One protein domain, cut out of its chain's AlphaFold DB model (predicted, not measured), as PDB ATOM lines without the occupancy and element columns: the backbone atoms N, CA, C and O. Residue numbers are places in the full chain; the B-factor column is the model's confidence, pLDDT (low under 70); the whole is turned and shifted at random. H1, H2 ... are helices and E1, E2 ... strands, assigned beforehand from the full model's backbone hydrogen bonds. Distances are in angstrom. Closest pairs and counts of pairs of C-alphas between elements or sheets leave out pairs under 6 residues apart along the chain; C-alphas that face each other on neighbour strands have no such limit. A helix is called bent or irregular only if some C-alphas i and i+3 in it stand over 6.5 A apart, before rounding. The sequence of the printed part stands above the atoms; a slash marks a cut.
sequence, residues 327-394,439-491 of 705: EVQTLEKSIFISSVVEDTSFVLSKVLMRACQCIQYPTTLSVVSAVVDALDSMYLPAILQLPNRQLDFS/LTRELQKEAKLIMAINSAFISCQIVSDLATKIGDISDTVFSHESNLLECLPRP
ATOM      1  N   GLU A 327     -18.206 -24.852 123.873       82.81
ATOM      2  CA  GLU A 327     -17.183 -25.148 124.877       82.81
ATOM      3  C   GLU A 327     -17.677 -26.192 125.884       82.81
ATOM      4  O   GLU A 327     -18.866 -26.525 125.947       82.81
ATOM      5  N   VAL A 328     -16.754 -26.733 126.684       82.06
ATOM      6  CA  VAL A 328     -17.107 -27.632 127.788       82.06
ATOM      7  C   VAL A 328     -17.490 -26.802 129.009       82.06
ATOM      8  O   VAL A 328     -16.665 -26.084 129.572       82.06
ATOM      9  N   GLN A 329     -18.732 -26.944 129.455       82.44
ATOM     10  CA  GLN A 329     -19.266 -26.290 130.643       82.44
ATOM     11  C   GLN A 329     -19.489 -27.288 131.778       82.44
ATOM     12  O   GLN A 329     -19.729 -28.476 131.568       82.44
ATOM     13  N   THR A 330     -19.395 -26.796 133.011       79.75
ATOM     14  CA  THR A 330     -19.619 -27.585 134.227       79.75
ATOM     15  C   THR A 330     -21.003 -27.260 134.778       79.75
ATOM     16  O   THR A 330     -21.218 -26.138 135.227       79.75
ATOM     17  N   LEU A 331     -21.921 -28.229 134.753       76.56
ATOM     18  CA  LEU A 331     -23.274 -28.076 135.296       76.56
ATOM     19  C   LEU A 331     -23.255 -28.181 136.829       76.56
ATOM     20  O   LEU A 331     -23.716 -27.298 137.545       76.56
ATOM     21  N   GLU A 332     -22.649 -29.255 137.327       77.00
ATOM     22  CA  GLU A 332     -22.415 -29.527 138.745       77.00
ATOM     23  C   GLU A 332     -20.993 -30.069 138.923       77.00
ATOM     24  O   GLU A 332     -20.286 -30.336 137.950       77.00
ATOM     25  N   LYS A 333     -20.540 -30.255 140.168       73.00
ATOM     26  CA  LYS A 333     -19.200 -30.797 140.428       73.00
ATOM     27  C   LYS A 333     -19.029 -32.145 139.704       73.00
ATOM     28  O   LYS A 333     -19.715 -33.101 140.039       73.00
ATOM     29  N   SER A 334     -18.080 -32.196 138.766       73.75
ATOM     30  CA  SER A 334     -17.748 -33.352 137.914       73.75
ATOM     31  C   SER A 334     -18.753 -33.710 136.806       73.75
ATOM     32  O   SER A 334     -18.483 -34.647 136.060       73.75
ATOM     33  N   ILE A 335     -19.843 -32.955 136.627       83.25
ATOM     34  CA  ILE A 335     -20.818 -33.160 135.542       83.25
ATOM     35  C   ILE A 335     -20.601 -32.099 134.465       83.25
ATOM     36  O   ILE A 335     -20.781 -30.903 134.709       83.25
ATOM     37  N   PHE A 336     -20.243 -32.548 133.264       85.19
ATOM     38  CA  PHE A 336     -19.952 -31.676 132.130       85.19
ATOM     39  C   PHE A 336     -21.019 -31.781 131.041       85.19
ATOM     40  O   PHE A 336     -21.506 -32.875 130.743       85.19
ATOM     41  N   ILE A 337     -21.339 -30.636 130.443       89.19
ATOM     42  CA  ILE A 337     -22.229 -30.472 129.289       89.19
ATOM     43  C   ILE A 337     -21.560 -29.561 128.257       89.19
ATOM     44  O   ILE A 337     -20.605 -28.853 128.569       89.19
ATOM     45  N   SER A 338     -22.052 -29.572 127.024       89.88
ATOM     46  CA  SER A 338     -21.617 -28.609 126.014       89.88
ATOM     47  C   SER A 338     -22.396 -27.293 126.135       89.88
ATOM     48  O   SER A 338     -23.615 -27.325 126.303       89.88
ATOM     49  N   SER A 339     -21.718 -26.146 125.989       89.88
ATOM     50  CA  SER A 339     -22.354 -24.815 126.034       89.88
ATOM     51  C   SER A 339     -23.456 -24.628 124.990       89.88
ATOM     52  O   SER A 339     -24.401 -23.882 125.230       89.88
ATOM     53  N   VAL A 340     -23.398 -25.380 123.878       91.56
ATOM     54  CA  VAL A 340     -24.416 -25.368 122.812       91.56
ATOM     55  C   VAL A 340     -25.831 -25.563 123.354       91.56
ATOM     56  O   VAL A 340     -26.783 -25.030 122.788       91.56
ATOM     57  N   VAL A 341     -25.967 -26.312 124.452       92.88
ATOM     58  CA  VAL A 341     -27.234 -26.614 125.118       92.88
ATOM     59  C   VAL A 341     -27.849 -25.346 125.721       92.88
ATOM     60  O   VAL A 341     -29.001 -25.012 125.435       92.88
ATOM     61  N   GLU A 342     -27.073 -24.599 126.509       92.12
ATOM     62  CA  GLU A 342     -27.519 -23.352 127.141       92.12
ATOM     63  C   GLU A 342     -27.708 -22.238 126.103       92.12
ATOM     64  O   GLU A 342     -28.764 -21.600 126.062       92.12
ATOM     65  N   ASP A 343     -26.730 -22.071 125.209       92.25
ATOM     66  CA  ASP A 343     -26.727 -21.031 124.178       92.25
ATOM     67  C   ASP A 343     -27.937 -21.169 123.240       92.25
ATOM     68  O   ASP A 343     -28.645 -20.196 122.958       92.25
ATOM     69  N   THR A 344     -28.238 -22.398 122.801       94.19
ATOM     70  CA  THR A 344     -29.408 -22.673 121.954       94.19
ATOM     71  C   THR A 344     -30.709 -22.422 122.716       94.19
ATOM     72  O   THR A 344     -31.607 -21.763 122.192       94.19
ATOM     73  N   SER A 345     -30.817 -22.877 123.969       93.94
ATOM     74  CA  SER A 345     -32.006 -22.647 124.802       93.94
ATOM     75  C   SER A 345     -32.318 -21.156 124.976       93.94
ATOM     76  O   SER A 345     -33.475 -20.731 124.838       93.94
ATOM     77  N   PHE A 346     -31.282 -20.349 125.227       93.69
ATOM     78  CA  PHE A 346     -31.400 -18.902 125.377       93.69
ATOM     79  C   PHE A 346     -31.902 -18.237 124.091       93.69
ATOM     80  O   PHE A 346     -32.901 -17.512 124.119       93.69
ATOM     81  N   VAL A 347     -31.257 -18.527 122.956       93.50
ATOM     82  CA  VAL A 347     -31.613 -17.962 121.645       93.50
ATOM     83  C   VAL A 347     -33.052 -18.311 121.266       93.50
ATOM     84  O   VAL A 347     -33.834 -17.422 120.929       93.50
ATOM     85  N   LEU A 348     -33.432 -19.590 121.351       94.38
ATOM     86  CA  LEU A 348     -34.768 -20.037 120.948       94.38
ATOM     87  C   LEU A 348     -35.856 -19.465 121.863       94.38
ATOM     88  O   LEU A 348     -36.905 -19.034 121.379       94.38
ATOM     89  N   SER A 349     -35.589 -19.379 123.171       93.94
ATOM     90  CA  SER A 349     -36.498 -18.721 124.118       93.94
ATOM     91  C   SER A 349     -36.676 -17.238 123.791       93.94
ATOM     92  O   SER A 349     -37.801 -16.735 123.822       93.94
ATOM     93  N   LYS A 350     -35.592 -16.528 123.449       93.31
ATOM     94  CA  LYS A 350     -35.655 -15.108 123.084       93.31
ATOM     95  C   LYS A 350     -36.503 -14.886 121.832       93.31
ATOM     96  O   LYS A 350     -37.392 -14.035 121.839       93.31
ATOM     97  N   VAL A 351     -36.262 -15.673 120.786       94.81
ATOM     98  CA  VAL A 351     -36.995 -15.577 119.518       94.81
ATOM     99  C   VAL A 351     -38.483 -15.875 119.710       94.81
ATOM    100  O   VAL A 351     -39.327 -15.151 119.183       94.81
ATOM    101  N   LEU A 352     -38.823 -16.881 120.521       93.56
ATOM    102  CA  LEU A 352     -40.212 -17.197 120.851       93.56
ATOM    103  C   LEU A 352     -40.918 -16.014 121.535       93.56
ATOM    104  O   LEU A 352     -42.019 -15.628 121.134       93.56
ATOM    105  N   MET A 353     -40.267 -15.398 122.528       91.94
ATOM    106  CA  MET A 353     -40.812 -14.228 123.220       91.94
ATOM    107  C   MET A 353     -40.980 -13.035 122.277       91.94
ATOM    108  O   MET A 353     -42.007 -12.361 122.333       91.94
ATOM    109  N   ARG A 354     -40.014 -12.791 121.386       93.06
ATOM    110  CA  ARG A 354     -40.101 -11.731 120.374       93.06
ATOM    111  C   ARG A 354     -41.252 -11.968 119.396       93.06
ATOM    112  O   ARG A 354     -42.079 -11.083 119.206       93.06
ATOM    113  N   ALA A 355     -41.380 -13.172 118.845       91.50
ATOM    114  CA  ALA A 355     -42.450 -13.502 117.905       91.50
ATOM    115  C   ALA A 355     -43.851 -13.384 118.523       91.50
ATOM    116  O   ALA A 355     -44.808 -13.012 117.841       91.50
ATOM    117  N   CYS A 356     -43.982 -13.669 119.820       89.62
ATOM    118  CA  CYS A 356     -45.219 -13.465 120.568       89.62
ATOM    119  C   CYS A 356     -45.613 -11.980 120.655       89.62
ATOM    120  O   CYS A 356     -46.800 -11.648 120.647       89.62
ATOM    121  N   GLN A 357     -44.638 -11.065 120.694       89.44
ATOM    122  CA  GLN A 357     -44.915  -9.630 120.744       89.44
ATOM    123  C   GLN A 357     -45.579  -9.121 119.464       89.44
ATOM    124  O   GLN A 357     -46.251  -8.101 119.535       89.44
ATOM    125  N   CYS A 358     -45.468  -9.802 118.320       85.69
ATOM    126  CA  CYS A 358     -46.186  -9.407 117.104       85.69
ATOM    127  C   CYS A 358     -47.717  -9.491 117.255       85.69
ATOM    128  O   CYS A 358     -48.423  -8.807 116.516       85.69
ATOM    129  N   ILE A 359     -48.230 -10.305 118.195       85.38
ATOM    130  CA  ILE A 359     -49.671 -10.562 118.414       85.38
ATOM    131  C   ILE A 359     -50.356 -10.978 117.094       85.38
ATOM    132  O   ILE A 359     -51.465 -10.569 116.756       85.38
ATOM    133  N   GLN A 360     -49.659 -11.783 116.290       89.19
ATOM    134  CA  GLN A 360     -50.163 -12.288 115.018       89.19
ATOM    135  C   GLN A 360     -49.931 -13.784 114.915       89.19
ATOM    136  O   GLN A 360     -48.796 -14.227 114.743       89.19
ATOM    137  N   TYR A 361     -51.028 -14.539 114.922       92.12
ATOM    138  CA  TYR A 361     -50.988 -15.995 114.884       92.12
ATOM    139  C   TYR A 361     -50.138 -16.559 113.726       92.12
ATOM    140  O   TYR A 361     -49.232 -17.346 113.999       92.12
ATOM    141  N   PRO A 362     -50.304 -16.124 112.455       91.50
ATOM    142  CA  PRO A 362     -49.526 -16.689 111.346       91.50
ATOM    143  C   PRO A 362     -48.024 -16.395 111.450       91.50
ATOM    144  O   PRO A 362     -47.196 -17.224 111.075       91.50
ATOM    145  N   THR A 363     -47.673 -15.217 111.971       92.62
ATOM    146  CA  THR A 363     -46.282 -14.802 112.167       92.62
ATOM    147  C   THR A 363     -45.643 -15.632 113.274       92.62
ATOM    148  O   THR A 363     -44.587 -16.224 113.058       92.62
ATOM    149  N   THR A 364     -46.307 -15.747 114.429       94.12
ATOM    150  CA  THR A 364     -45.818 -16.557 115.549       94.12
ATOM    151  C   THR A 364     -45.689 -18.025 115.151       94.12
ATOM    152  O   THR A 364     -44.622 -18.597 115.347       94.12
ATOM    153  N   LEU A 365     -46.698 -18.618 114.500       94.50
ATOM    154  CA  LEU A 365     -46.654 -20.009 114.039       94.50
ATOM    155  C   LEU A 365     -45.484 -20.274 113.083       94.50
ATOM    156  O   LEU A 365     -44.800 -21.291 113.208       94.50
ATOM    157  N   SER A 366     -45.213 -19.359 112.149       94.69
ATOM    158  CA  SER A 366     -44.081 -19.524 111.238       94.69
ATOM    159  C   SER A 366     -42.732 -19.437 111.950       94.69
ATOM    160  O   SER A 366     -41.800 -20.138 111.551       94.69
ATOM    161  N   VAL A 367     -42.608 -18.594 112.980       94.81
ATOM    162  CA  VAL A 367     -41.383 -18.510 113.783       94.81
ATOM    163  C   VAL A 367     -41.218 -19.760 114.647       94.81
ATOM    164  O   VAL A 367     -40.139 -20.342 114.646       94.81
ATOM    165  N   VAL A 368     -42.280 -20.245 115.302       94.94
ATOM    166  CA  VAL A 368     -42.227 -21.507 116.064       94.94
ATOM    167  C   VAL A 368     -41.871 -22.682 115.150       94.94
ATOM    168  O   VAL A 368     -41.028 -23.504 115.500       94.94
ATOM    169  N   SER A 369     -42.422 -22.725 113.936       94.88
ATOM    170  CA  SER A 369     -42.050 -23.740 112.942       94.88
ATOM    171  C   SER A 369     -40.563 -23.668 112.580       94.88
ATOM    172  O   SER A 369     -39.914 -24.701 112.454       94.88
ATOM    173  N   ALA A 370     -39.997 -22.462 112.457       95.25
ATOM    174  CA  ALA A 370     -38.565 -22.281 112.226       95.25
ATOM    175  C   ALA A 370     -37.705 -22.691 113.437       95.25
ATOM    176  O   ALA A 370     -36.611 -23.210 113.238       95.25
ATOM    177  N   VAL A 371     -38.195 -22.498 114.667       94.88
ATOM    178  CA  VAL A 371     -37.544 -22.978 115.898       94.88
ATOM    179  C   VAL A 371     -37.473 -24.505 115.916       94.88
ATOM    180  O   VAL A 371     -36.400 -25.058 116.145       94.88
ATOM    181  N   VAL A 372     -38.581 -25.193 115.626       94.12
ATOM    182  CA  VAL A 372     -38.624 -26.667 115.575       94.12
ATOM    183  C   VAL A 372     -37.729 -27.214 114.466       94.12
ATOM    184  O   VAL A 372     -36.980 -28.161 114.683       94.12
ATOM    185  N   ASP A 373     -37.750 -26.580 113.297       94.88
ATOM    186  CA  ASP A 373     -36.880 -26.933 112.174       94.88
ATOM    187  C   ASP A 373     -35.391 -26.736 112.519       94.88
ATOM    188  O   ASP A 373     -34.562 -27.578 112.192       94.88
ATOM    189  N   ALA A 374     -35.027 -25.677 113.250       94.50
ATOM    190  CA  ALA A 374     -33.652 -25.477 113.720       94.50
ATOM    191  C   ALA A 374     -33.231 -26.506 114.786       94.50
ATOM    192  O   ALA A 374     -32.083 -26.963 114.780       94.50
ATOM    193  N   LEU A 375     -34.155 -26.901 115.674       94.25
ATOM    194  CA  LEU A 375     -33.920 -27.973 116.644       94.25
ATOM    195  C   LEU A 375     -33.610 -29.304 115.944       94.25
ATOM    196  O   LEU A 375     -32.691 -30.013 116.347       94.25
ATOM    197  N   ASP A 376     -34.344 -29.615 114.880       93.00
ATOM    198  CA  ASP A 376     -34.198 -30.869 114.141       93.00
ATOM    199  C   ASP A 376     -32.989 -30.870 113.194       93.00
ATOM    200  O   ASP A 376     -32.145 -31.761 113.224       93.00
ATOM    201  N   SER A 377     -32.870 -29.845 112.352       92.94
ATOM    202  CA  SER A 377     -31.892 -29.821 111.259       92.94
ATOM    203  C   SER A 377     -30.485 -29.395 111.677       92.94
ATOM    204  O   SER A 377     -29.530 -29.689 110.956       92.94
ATOM    205  N   MET A 378     -30.334 -28.704 112.814       91.62
ATOM    206  CA  MET A 378     -29.040 -28.178 113.267       91.62
ATOM    207  C   MET A 378     -28.667 -28.663 114.661       91.62
ATOM    208  O   MET A 378     -27.595 -29.239 114.842       91.62
ATOM    209  N   TYR A 379     -29.545 -28.447 115.641       94.19
ATOM    210  CA  TYR A 379     -29.222 -28.704 117.042       94.19
ATOM    211  C   TYR A 379     -29.082 -30.201 117.348       94.19
ATOM    212  O   TYR A 379     -28.073 -30.619 117.912       94.19
ATOM    213  N   LEU A 380     -30.036 -31.034 116.925       93.00
ATOM    214  CA  LEU A 380     -29.959 -32.484 117.110       93.00
ATOM    215  C   LEU A 380     -28.686 -33.087 116.463       93.00
ATOM    216  O   LEU A 380     -27.941 -33.775 117.167       93.00
ATOM    217  N   PRO A 381     -28.351 -32.795 115.187       93.12
ATOM    218  CA  PRO A 381     -27.079 -33.200 114.595       93.12
ATOM    219  C   PRO A 381     -25.850 -32.702 115.360       93.12
ATOM    220  O   PRO A 381     -24.880 -33.448 115.485       93.12
ATOM    221  N   ALA A 382     -25.878 -31.476 115.891       91.12
ATOM    222  CA  ALA A 382     -24.779 -30.935 116.687       91.12
ATOM    223  C   ALA A 382     -24.541 -31.757 117.962       91.12
ATOM    224  O   ALA A 382     -23.395 -32.101 118.254       91.12
ATOM    225  N   ILE A 383     -25.612 -32.131 118.672       91.56
ATOM    226  CA  ILE A 383     -25.542 -33.001 119.856       91.56
ATOM    227  C   ILE A 383     -24.998 -34.388 119.490       91.56
ATOM    228  O   ILE A 383     -24.076 -34.877 120.143       91.56
ATOM    229  N   LEU A 384     -25.495 -34.990 118.405       89.00
ATOM    230  CA  LEU A 384     -25.034 -36.293 117.907       89.00
ATOM    231  C   LEU A 384     -23.549 -36.300 117.505       89.00
ATOM    232  O   LEU A 384     -22.881 -37.328 117.584       89.00
ATOM    233  N   GLN A 385     -23.014 -35.161 117.062       88.38
ATOM    234  CA  GLN A 385     -21.619 -35.033 116.641       88.38
ATOM    235  C   GLN A 385     -20.654 -34.690 117.784       88.38
ATOM    236  O   GLN A 385     -19.439 -34.771 117.575       88.38
ATOM    237  N   LEU A 386     -21.145 -34.366 118.990       84.62
ATOM    238  CA  LEU A 386     -20.304 -34.040 120.152       84.62
ATOM    239  C   LEU A 386     -19.197 -35.077 120.431       84.62
ATOM    240  O   LEU A 386     -18.059 -34.648 120.649       84.62
ATOM    241  N   PRO A 387     -19.441 -36.406 120.364       80.12
ATOM    242  CA  PRO A 387     -18.395 -37.406 120.595       80.12
ATOM    243  C   PRO A 387     -17.205 -37.292 119.629       80.12
ATOM    244  O   PRO A 387     -16.059 -37.555 119.998       80.12
ATOM    245  N   ASN A 388     -17.468 -36.860 118.394       80.19
ATOM    246  CA  ASN A 388     -16.483 -36.788 117.315       80.19
ATOM    247  C   ASN A 388     -15.766 -35.435 117.246       80.19
ATOM    248  O   ASN A 388     -14.803 -35.275 116.492       80.19
ATOM    249  N   ARG A 389     -16.213 -34.450 118.026       76.44
ATOM    250  CA  ARG A 389     -15.717 -33.083 117.939       76.44
ATOM    251  C   ARG A 389     -14.400 -32.885 118.690       76.44
ATOM    252  O   ARG A 389     -14.121 -33.529 119.707       76.44
ATOM    253  N   GLN A 390     -13.563 -31.981 118.188       69.56
ATOM    254  CA  GLN A 390     -12.373 -31.518 118.901       69.56
ATOM    255  C   GLN A 390     -12.791 -30.457 119.921       69.56
ATOM    256  O   GLN A 390     -12.981 -29.300 119.575       69.56
ATOM    257  N   LEU A 391     -12.984 -30.886 121.166       67.69
ATOM    258  CA  LEU A 391     -13.228 -30.014 122.312       67.69
ATOM    259  C   LEU A 391     -12.021 -30.103 123.239       67.69
ATOM    260  O   LEU A 391     -11.480 -31.196 123.438       67.69
ATOM    261  N   ASP A 392     -11.590 -28.963 123.772       64.19
ATOM    262  CA  ASP A 392     -10.435 -28.905 124.658       64.19
ATOM    263  C   ASP A 392     -10.833 -29.289 126.091       64.19
ATOM    264  O   ASP A 392     -11.480 -28.531 126.811       64.19
ATOM    265  N   PHE A 393     -10.438 -30.491 126.515       64.44
ATOM    266  CA  PHE A 393     -10.607 -30.963 127.894       64.44
ATOM    267  C   PHE A 393      -9.385 -30.647 128.778       64.44
ATOM    268  O   PHE A 393      -9.380 -30.993 129.963       64.44
ATOM    269  N   SER A 394      -8.340 -29.996 128.251       54.66
ATOM    270  CA  SER A 394      -7.063 -29.788 128.956       54.66
ATOM    271  C   SER A 394      -7.230 -28.985 130.249       54.66
ATOM    272  O   SER A 394      -6.584 -29.280 131.254       54.66
ATOM    273  N   LEU A 439      -3.632 -43.631 126.402       62.28
ATOM    274  CA  LEU A 439      -4.481 -43.613 127.599       62.28
ATOM    275  C   LEU A 439      -5.241 -42.284 127.736       62.28
ATOM    276  O   LEU A 439      -6.435 -42.268 128.047       62.28
ATOM    277  N   THR A 440      -4.580 -41.157 127.471       69.88
ATOM    278  CA  THR A 440      -5.234 -39.841 127.473       69.88
ATOM    279  C   THR A 440      -6.264 -39.717 126.352       69.88
ATOM    280  O   THR A 440      -7.340 -39.166 126.586       69.88
ATOM    281  N   ARG A 441      -6.016 -40.292 125.168       73.00
ATOM    282  CA  ARG A 441      -7.013 -40.358 124.083       73.00
ATOM    283  C   ARG A 441      -8.236 -41.189 124.451       73.00
ATOM    284  O   ARG A 441      -9.349 -40.779 124.125       73.00
ATOM    285  N   GLU A 442      -8.067 -42.335 125.105       71.50
ATOM    286  CA  GLU A 442      -9.197 -43.160 125.555       71.50
ATOM    287  C   GLU A 442     -10.038 -42.439 126.613       71.50
ATOM    288  O   GLU A 442     -11.259 -42.351 126.472       71.50
ATOM    289  N   LEU A 443      -9.391 -41.818 127.603       72.19
ATOM    290  CA  LEU A 443     -10.075 -41.018 128.624       72.19
ATOM    291  C   LEU A 443     -10.795 -39.800 128.028       72.19
ATOM    292  O   LEU A 443     -11.886 -39.449 128.475       72.19
ATOM    293  N   GLN A 444     -10.225 -39.166 127.000       75.50
ATOM    294  CA  GLN A 444     -10.881 -38.073 126.280       75.50
ATOM    295  C   GLN A 444     -12.101 -38.548 125.488       75.50
ATOM    296  O   GLN A 444     -13.124 -37.865 125.493       75.50
ATOM    297  N   LYS A 445     -12.025 -39.701 124.810       80.31
ATOM    298  CA  LYS A 445     -13.183 -40.282 124.105       80.31
ATOM    299  C   LYS A 445     -14.320 -40.586 125.076       80.31
ATOM    300  O   LYS A 445     -15.468 -40.254 124.802       80.31
ATOM    301  N   GLU A 446     -13.987 -41.157 126.225       80.69
ATOM    302  CA  GLU A 446     -14.952 -41.468 127.274       80.69
ATOM    303  C   GLU A 446     -15.571 -40.201 127.889       80.69
ATOM    304  O   GLU A 446     -16.788 -40.120 128.040       80.69
ATOM    305  N   ALA A 447     -14.768 -39.172 128.175       80.94
ATOM    306  CA  ALA A 447     -15.266 -37.889 128.672       80.94
ATOM    307  C   ALA A 447     -16.221 -37.210 127.675       80.94
ATOM    308  O   ALA A 447     -17.254 -36.669 128.074       80.94
ATOM    309  N   LYS A 448     -15.915 -37.280 126.372       83.56
ATOM    310  CA  LYS A 448     -16.794 -36.775 125.305       83.56
ATOM    311  C   LYS A 448     -18.114 -37.533 125.234       83.56
ATOM    312  O   LYS A 448     -19.151 -36.899 125.070       83.56
ATOM    313  N   LEU A 449     -18.080 -38.856 125.386       86.62
ATOM    314  CA  LEU A 449     -19.280 -39.691 125.408       86.62
ATOM    315  C   LEU A 449     -20.191 -39.333 126.591       86.62
ATOM    316  O   LEU A 449     -21.378 -39.087 126.404       86.62
ATOM    317  N   ILE A 450     -19.626 -39.215 127.797       88.56
ATOM    318  CA  ILE A 450     -20.365 -38.801 129.004       88.56
ATOM    319  C   ILE A 450     -20.985 -37.413 128.809       88.56
ATOM    320  O   ILE A 450     -22.161 -37.206 129.107       88.56
ATOM    321  N   MET A 451     -20.214 -36.462 128.278       88.38
ATOM    322  CA  MET A 451     -20.705 -35.113 128.005       88.38
ATOM    323  C   MET A 451     -21.826 -35.115 126.958       88.38
ATOM    324  O   MET A 451     -22.793 -34.370 127.114       88.38
ATOM    325  N   ALA A 452     -21.734 -35.948 125.917       90.81
ATOM    326  CA  ALA A 452     -22.786 -36.097 124.915       90.81
ATOM    327  C   ALA A 452     -24.076 -36.661 125.532       90.81
ATOM    328  O   ALA A 452     -25.144 -36.099 125.297       90.81
ATOM    329  N   ILE A 453     -23.975 -37.683 126.393       92.75
ATOM    330  CA  ILE A 453     -25.117 -38.247 127.133       92.75
ATOM    331  C   ILE A 453     -25.785 -37.177 128.003       92.75
ATOM    332  O   ILE A 453     -27.001 -36.992 127.933       92.75
ATOM    333  N   ASN A 454     -25.002 -36.439 128.794       93.56
ATOM    334  CA  ASN A 454     -25.538 -35.373 129.641       93.56
ATOM    335  C   ASN A 454     -26.177 -34.259 128.801       93.56
ATOM    336  O   ASN A 454     -27.271 -33.801 129.116       93.56
ATOM    337  N   SER A 455     -25.531 -33.847 127.708       93.12
ATOM    338  CA  SER A 455     -26.036 -32.785 126.829       93.12
ATOM    339  C   SER A 455     -27.339 -33.199 126.139       93.12
ATOM    340  O   SER A 455     -28.282 -32.410 126.097       93.12
ATOM    341  N   ALA A 456     -27.440 -34.442 125.660       94.69
ATOM    342  CA  ALA A 456     -28.672 -34.992 125.094       94.69
ATOM    343  C   ALA A 456     -29.791 -35.082 126.144       94.69
ATOM    344  O   ALA A 456     -30.922 -34.688 125.874       94.69
ATOM    345  N   PHE A 457     -29.474 -35.505 127.371       95.25
ATOM    346  CA  PHE A 457     -30.443 -35.549 128.465       95.25
ATOM    347  C   PHE A 457     -30.991 -34.159 128.830       95.25
ATOM    348  O   PHE A 457     -32.204 -33.983 128.921       95.25
ATOM    349  N   ILE A 458     -30.125 -33.151 128.989       94.44
ATOM    350  CA  ILE A 458     -30.561 -31.773 129.273       94.44
ATOM    351  C   ILE A 458     -31.332 -31.176 128.084       94.44
ATOM    352  O   ILE A 458     -32.273 -30.404 128.279       94.44
ATOM    353  N   SER A 459     -31.014 -31.585 126.853       94.69
ATOM    354  CA  SER A 459     -31.770 -31.184 125.658       94.69
ATOM    355  C   SER A 459     -33.242 -31.595 125.732       94.69
ATOM    356  O   SER A 459     -34.097 -30.799 125.348       94.69
ATOM    357  N   CYS A 460     -33.564 -32.765 126.298       93.88
ATOM    358  CA  CYS A 460     -34.953 -33.181 126.536       93.88
ATOM    359  C   CYS A 460     -35.708 -32.186 127.429       93.88
ATOM    360  O   CYS A 460     -36.884 -31.893 127.204       93.88
ATOM    361  N   GLN A 461     -35.041 -31.645 128.453       91.94
ATOM    362  CA  GLN A 461     -35.649 -30.659 129.343       91.94
ATOM    363  C   GLN A 461     -35.907 -29.345 128.604       91.94
ATOM    364  O   GLN A 461     -37.013 -28.823 128.670       91.94
ATOM    365  N   ILE A 462     -34.937 -28.857 127.828       92.12
ATOM    366  CA  ILE A 462     -35.087 -27.623 127.038       92.12
ATOM    367  C   ILE A 462     -36.237 -27.736 126.042       92.12
ATOM    368  O   ILE A 462     -37.055 -26.826 125.933       92.12
ATOM    369  N   VAL A 463     -36.315 -28.851 125.319       93.44
ATOM    370  CA  VAL A 463     -37.369 -29.092 124.332       93.44
ATOM    371  C   VAL A 463     -38.743 -29.178 125.013       93.44
ATOM    372  O   VAL A 463     -39.712 -28.604 124.513       93.44
ATOM    373  N   SER A 464     -38.824 -29.795 126.194       93.31
ATOM    374  CA  SER A 464     -40.051 -29.842 127.007       93.31
ATOM    375  C   SER A 464     -40.456 -28.469 127.563       93.31
ATOM    376  O   SER A 464     -41.634 -28.102 127.530       93.31
ATOM    377  N   ASP A 465     -39.491 -27.675 128.024       93.00
ATOM    378  CA  ASP A 465     -39.713 -26.312 128.509       93.00
ATOM    379  C   ASP A 465     -40.174 -25.396 127.366       93.00
ATOM    380  O   ASP A 465     -41.086 -24.588 127.541       93.00
ATOM    381  N   LEU A 466     -39.591 -25.541 126.171       92.88
ATOM    382  CA  LEU A 466     -40.034 -24.839 124.966       92.88
ATOM    383  C   LEU A 466     -41.458 -25.241 124.576       92.88
ATOM    384  O   LEU A 466     -42.266 -24.357 124.300       92.88
ATOM    385  N   ALA A 467     -41.794 -26.536 124.599       93.94
ATOM    386  CA  ALA A 467     -43.154 -27.003 124.327       93.94
ATOM    387  C   ALA A 467     -44.168 -26.386 125.301       93.94
ATOM    388  O   ALA A 467     -45.214 -25.900 124.873       93.94
ATOM    389  N   THR A 468     -43.823 -26.333 126.591       94.06
ATOM    390  CA  THR A 468     -44.658 -25.713 127.630       94.06
ATOM    391  C   THR A 468     -44.852 -24.222 127.356       94.06
ATOM    392  O   THR A 468     -45.985 -23.759 127.290       94.06
ATOM    393  N   LYS A 469     -43.770 -23.481 127.075       92.94
ATOM    394  CA  LYS A 469     -43.843 -22.050 126.730       92.94
ATOM    395  C   LYS A 469     -44.692 -21.787 125.482       92.94
ATOM    396  O   LYS A 469     -45.432 -20.809 125.446       92.94
ATOM    397  N   ILE A 470     -44.586 -22.628 124.450       93.38
ATOM    398  CA  ILE A 470     -45.403 -22.507 123.231       93.38
ATOM    399  C   ILE A 470     -46.882 -22.758 123.553       93.38
ATOM    400  O   ILE A 470     -47.737 -22.013 123.070       93.38
ATOM    401  N   GLY A 471     -47.178 -23.761 124.386       93.38
ATOM    402  CA  GLY A 471     -48.527 -24.028 124.891       93.38
ATOM    403  C   GLY A 471     -49.101 -22.831 125.651       93.38
ATOM    404  O   GLY A 471     -50.166 -22.336 125.289       93.38
ATOM    405  N   ASP A 472     -48.344 -22.288 126.607       93.25
ATOM    406  CA  ASP A 472     -48.738 -21.116 127.395       93.25
ATOM    407  C   ASP A 472     -49.028 -19.899 126.505       93.25
ATOM    408  O   ASP A 472     -50.014 -19.189 126.710       93.25
ATOM    409  N   ILE A 473     -48.200 -19.645 125.484       91.06
ATOM    410  CA  ILE A 473     -48.424 -18.558 124.517       91.06
ATOM    411  C   ILE A 473     -49.707 -18.797 123.716       91.06
ATOM    412  O   ILE A 473     -50.479 -17.859 123.499       91.06
ATOM    413  N   SER A 474     -49.945 -20.036 123.284       92.69
ATOM    414  CA  SER A 474     -51.157 -20.391 122.551       92.69
ATOM    415  C   SER A 474     -52.409 -20.111 123.383       92.69
ATOM    416  O   SER A 474     -53.341 -19.489 122.882       92.69
ATOM    417  N   ASP A 475     -52.403 -20.490 124.660       92.31
ATOM    418  CA  ASP A 475     -53.559 -20.341 125.543       92.31
ATOM    419  C   ASP A 475     -53.771 -18.887 125.999       92.31
ATOM    420  O   ASP A 475     -54.908 -18.424 126.121       92.31
ATOM    421  N   THR A 476     -52.686 -18.143 126.244       91.31
ATOM    422  CA  THR A 476     -52.755 -16.772 126.782       91.31
ATOM    423  C   THR A 476     -52.951 -15.703 125.713       91.31
ATOM    424  O   THR A 476     -53.730 -14.771 125.922       91.31
ATOM    425  N   VAL A 477     -52.258 -15.808 124.577       88.56
ATOM    426  CA  VAL A 477     -52.257 -14.777 123.524       88.56
ATOM    427  C   VAL A 477     -53.215 -15.124 122.389       88.56
ATOM    428  O   VAL A 477     -53.823 -14.222 121.813       88.56
ATOM    429  N   PHE A 478     -53.397 -16.412 122.090       91.12
ATOM    430  CA  PHE A 478     -54.172 -16.888 120.941       91.12
ATOM    431  C   PHE A 478     -55.320 -17.828 121.341       91.12
ATOM    432  O   PHE A 478     -55.595 -18.810 120.658       91.12
ATOM    433  N   SER A 479     -56.047 -17.489 122.408       88.75
ATOM    434  CA  SER A 479     -57.126 -18.315 122.984       88.75
ATOM    435  C   SER A 479     -58.287 -18.653 122.034       88.75
ATOM    436  O   SER A 479     -59.077 -19.556 122.312       88.75
ATOM    437  N   HIS A 480     -58.426 -17.920 120.929       88.25
ATOM    438  CA  HIS A 480     -59.469 -18.120 119.920       88.25
ATOM    439  C   HIS A 480     -58.978 -18.845 118.654       88.25
ATOM    440  O   HIS A 480     -59.788 -19.100 117.763       88.25
ATOM    441  N   GLU A 481     -57.686 -19.163 118.563       91.06
ATOM    442  CA  GLU A 481     -57.062 -19.830 117.415       91.06
ATOM    443  C   GLU A 481     -56.711 -21.294 117.748       91.06
ATOM    444  O   GLU A 481     -56.762 -21.722 118.902       91.06
ATOM    445  N   SER A 482     -56.359 -22.087 116.732       90.94
ATOM    446  CA  SER A 482     -55.894 -23.470 116.924       90.94
ATOM    447  C   SER A 482     -54.570 -23.523 117.684       90.94
ATOM    448  O   SER A 482     -53.706 -22.668 117.478       90.94
ATOM    449  N   ASN A 483     -54.375 -24.553 118.516       91.50
ATOM    450  CA  ASN A 483     -53.174 -24.654 119.338       91.50
ATOM    451  C   ASN A 483     -51.907 -24.660 118.465       91.50
ATOM    452  O   ASN A 483     -51.811 -25.424 117.499       91.50
ATOM    453  N   LEU A 484     -50.939 -23.801 118.801       92.31
ATOM    454  CA  LEU A 484     -49.691 -23.678 118.043       92.31
ATOM    455  C   LEU A 484     -48.952 -25.015 117.929       92.31
ATOM    456  O   LEU A 484     -48.417 -25.295 116.863       92.31
ATOM    457  N   LEU A 485     -48.958 -25.845 118.981       91.69
ATOM    458  CA  LEU A 485     -48.281 -27.146 119.010       91.69
ATOM    459  C   LEU A 485     -48.880 -28.147 118.013       91.69
ATOM    460  O   LEU A 485     -48.140 -28.918 117.407       91.69
ATOM    461  N   GLU A 486     -50.199 -28.120 117.818       90.00
ATOM    462  CA  GLU A 486     -50.904 -29.014 116.884       90.00
ATOM    463  C   GLU A 486     -50.656 -28.640 115.418       90.00
ATOM    464  O   GLU A 486     -50.801 -29.471 114.524       90.00
ATOM    465  N   CYS A 487     -50.270 -27.388 115.167       91.81
ATOM    466  CA  CYS A 487     -50.062 -26.850 113.827       91.81
ATOM    467  C   CYS A 487     -48.604 -26.950 113.351       91.81
ATOM    468  O   CYS A 487     -48.271 -26.436 112.280       91.81
ATOM    469  N   LEU A 488     -47.722 -27.575 114.138       90.38
ATOM    470  CA  LEU A 488     -46.306 -27.701 113.803       90.38
ATOM    471  C   LEU A 488     -46.065 -28.774 112.731       90.38
ATOM    472  O   LEU A 488     -46.708 -29.822 112.761       90.38
ATOM    473  N   PRO A 489     -45.095 -28.569 111.817       84.44
ATOM    474  CA  PRO A 489     -44.744 -29.568 110.804       84.44
ATOM    475  C   PRO A 489     -44.274 -30.901 111.396       84.44
ATOM    476  O   PRO A 489     -44.538 -31.955 110.824       84.44
ATOM    477  N   ARG A 490     -43.570 -30.836 112.531       86.56
ATOM    478  CA  ARG A 490     -43.124 -31.987 113.313       86.56
ATOM    479  C   ARG A 490     -43.534 -31.784 114.774       86.56
ATOM    480  O   ARG A 490     -43.228 -30.722 115.327       86.56
ATOM    481  N   PRO A 491     -44.199 -32.760 115.411       89.06
ATOM    482  CA  PRO A 491     -44.514 -32.686 116.831       89.06
ATOM    483  C   PRO A 491     -43.244 -32.595 117.681       89.06
ATOM    484  O   PRO A 491     -42.310 -33.378 117.517       89.06
TER     485      PRO A 491
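AT A GLANCE: This is residues 327 to 394 and 439 to 491 of the 705 residues of the protein "Component of oligomeric Golgi complex 4" of Albugo laibachii Nc14 (UniProt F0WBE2). Three long helices, H1, H2 and H3, lie side by side in an up-and-down bundle, each running against the one before, with the strand hairpin E1 and E2 packed on H3 and short H4 near H3's last turns. The printed part has 121 residues, with two named strands and four named helices in the order E1 E2 H1 H2 H3 H4 along the chain; the class is mostly helix, and the sheet of E1 and E2 is antiparallel. This loose rod has a radius of gyration of the C-alphas of 17.1 A and spans 61 by 26 by 18 A.

HOW THE PARTS SIT: Look first at the hairpin of E1, residues 328 to 332, and E2, residues 335 to 338: N 329 and O 337 are 2.8 A apart, within hydrogen-bond range. The closest C-alphas of E2 and H3, residues 439 to 477, are Ile 337 and Met 451, 5.1 A. H3, the hub, touches H2, residues 361 to 388, opposite ways at a shallow tilt of 10 degrees; closest C-alphas Pro 387 and Lys 448, 5.0 A. It touches H1, residues 340 to 357, the same way at 13 degrees; closest Ser 345 and Ile 462, 6.3 A. H1 and H2 form a helical hairpin; closest Ala 355 and Thr 364, 5.1 A. H4, residues 484 to 487, touches residues 467 to 474 of H3 alone; closest Ser 474 and Leu 484, 5.8 A. Every O i to N i+4 pair is within hydrogen-bond range in H1, 19 of 24 in H2 and 34 of 35 in H3; H4 is too short for one.

IN THESE COORDINATES: Find C-alpha 328, where E1 begins, at (-17.107, -27.632, 127.788). H1 is 25.9 A long; H2, 40.4 A, is irregular, with C-alphas 384 and 387 7.2 A apart. H3 runs 56.0 A from C-alpha 439 at (-4.481, -43.613, 127.599).

THE WHOLE: The C-alphas farthest apart are Leu 439 and His 480, 61.1 A. Residues 395 to 438 are not printed; C-alphas 394 and 439 are 14.1 A apart across the cut. Of the links printed whole, none is long. The model's pLDDT is under 70 at residues 390 to 394 and 439 to 440.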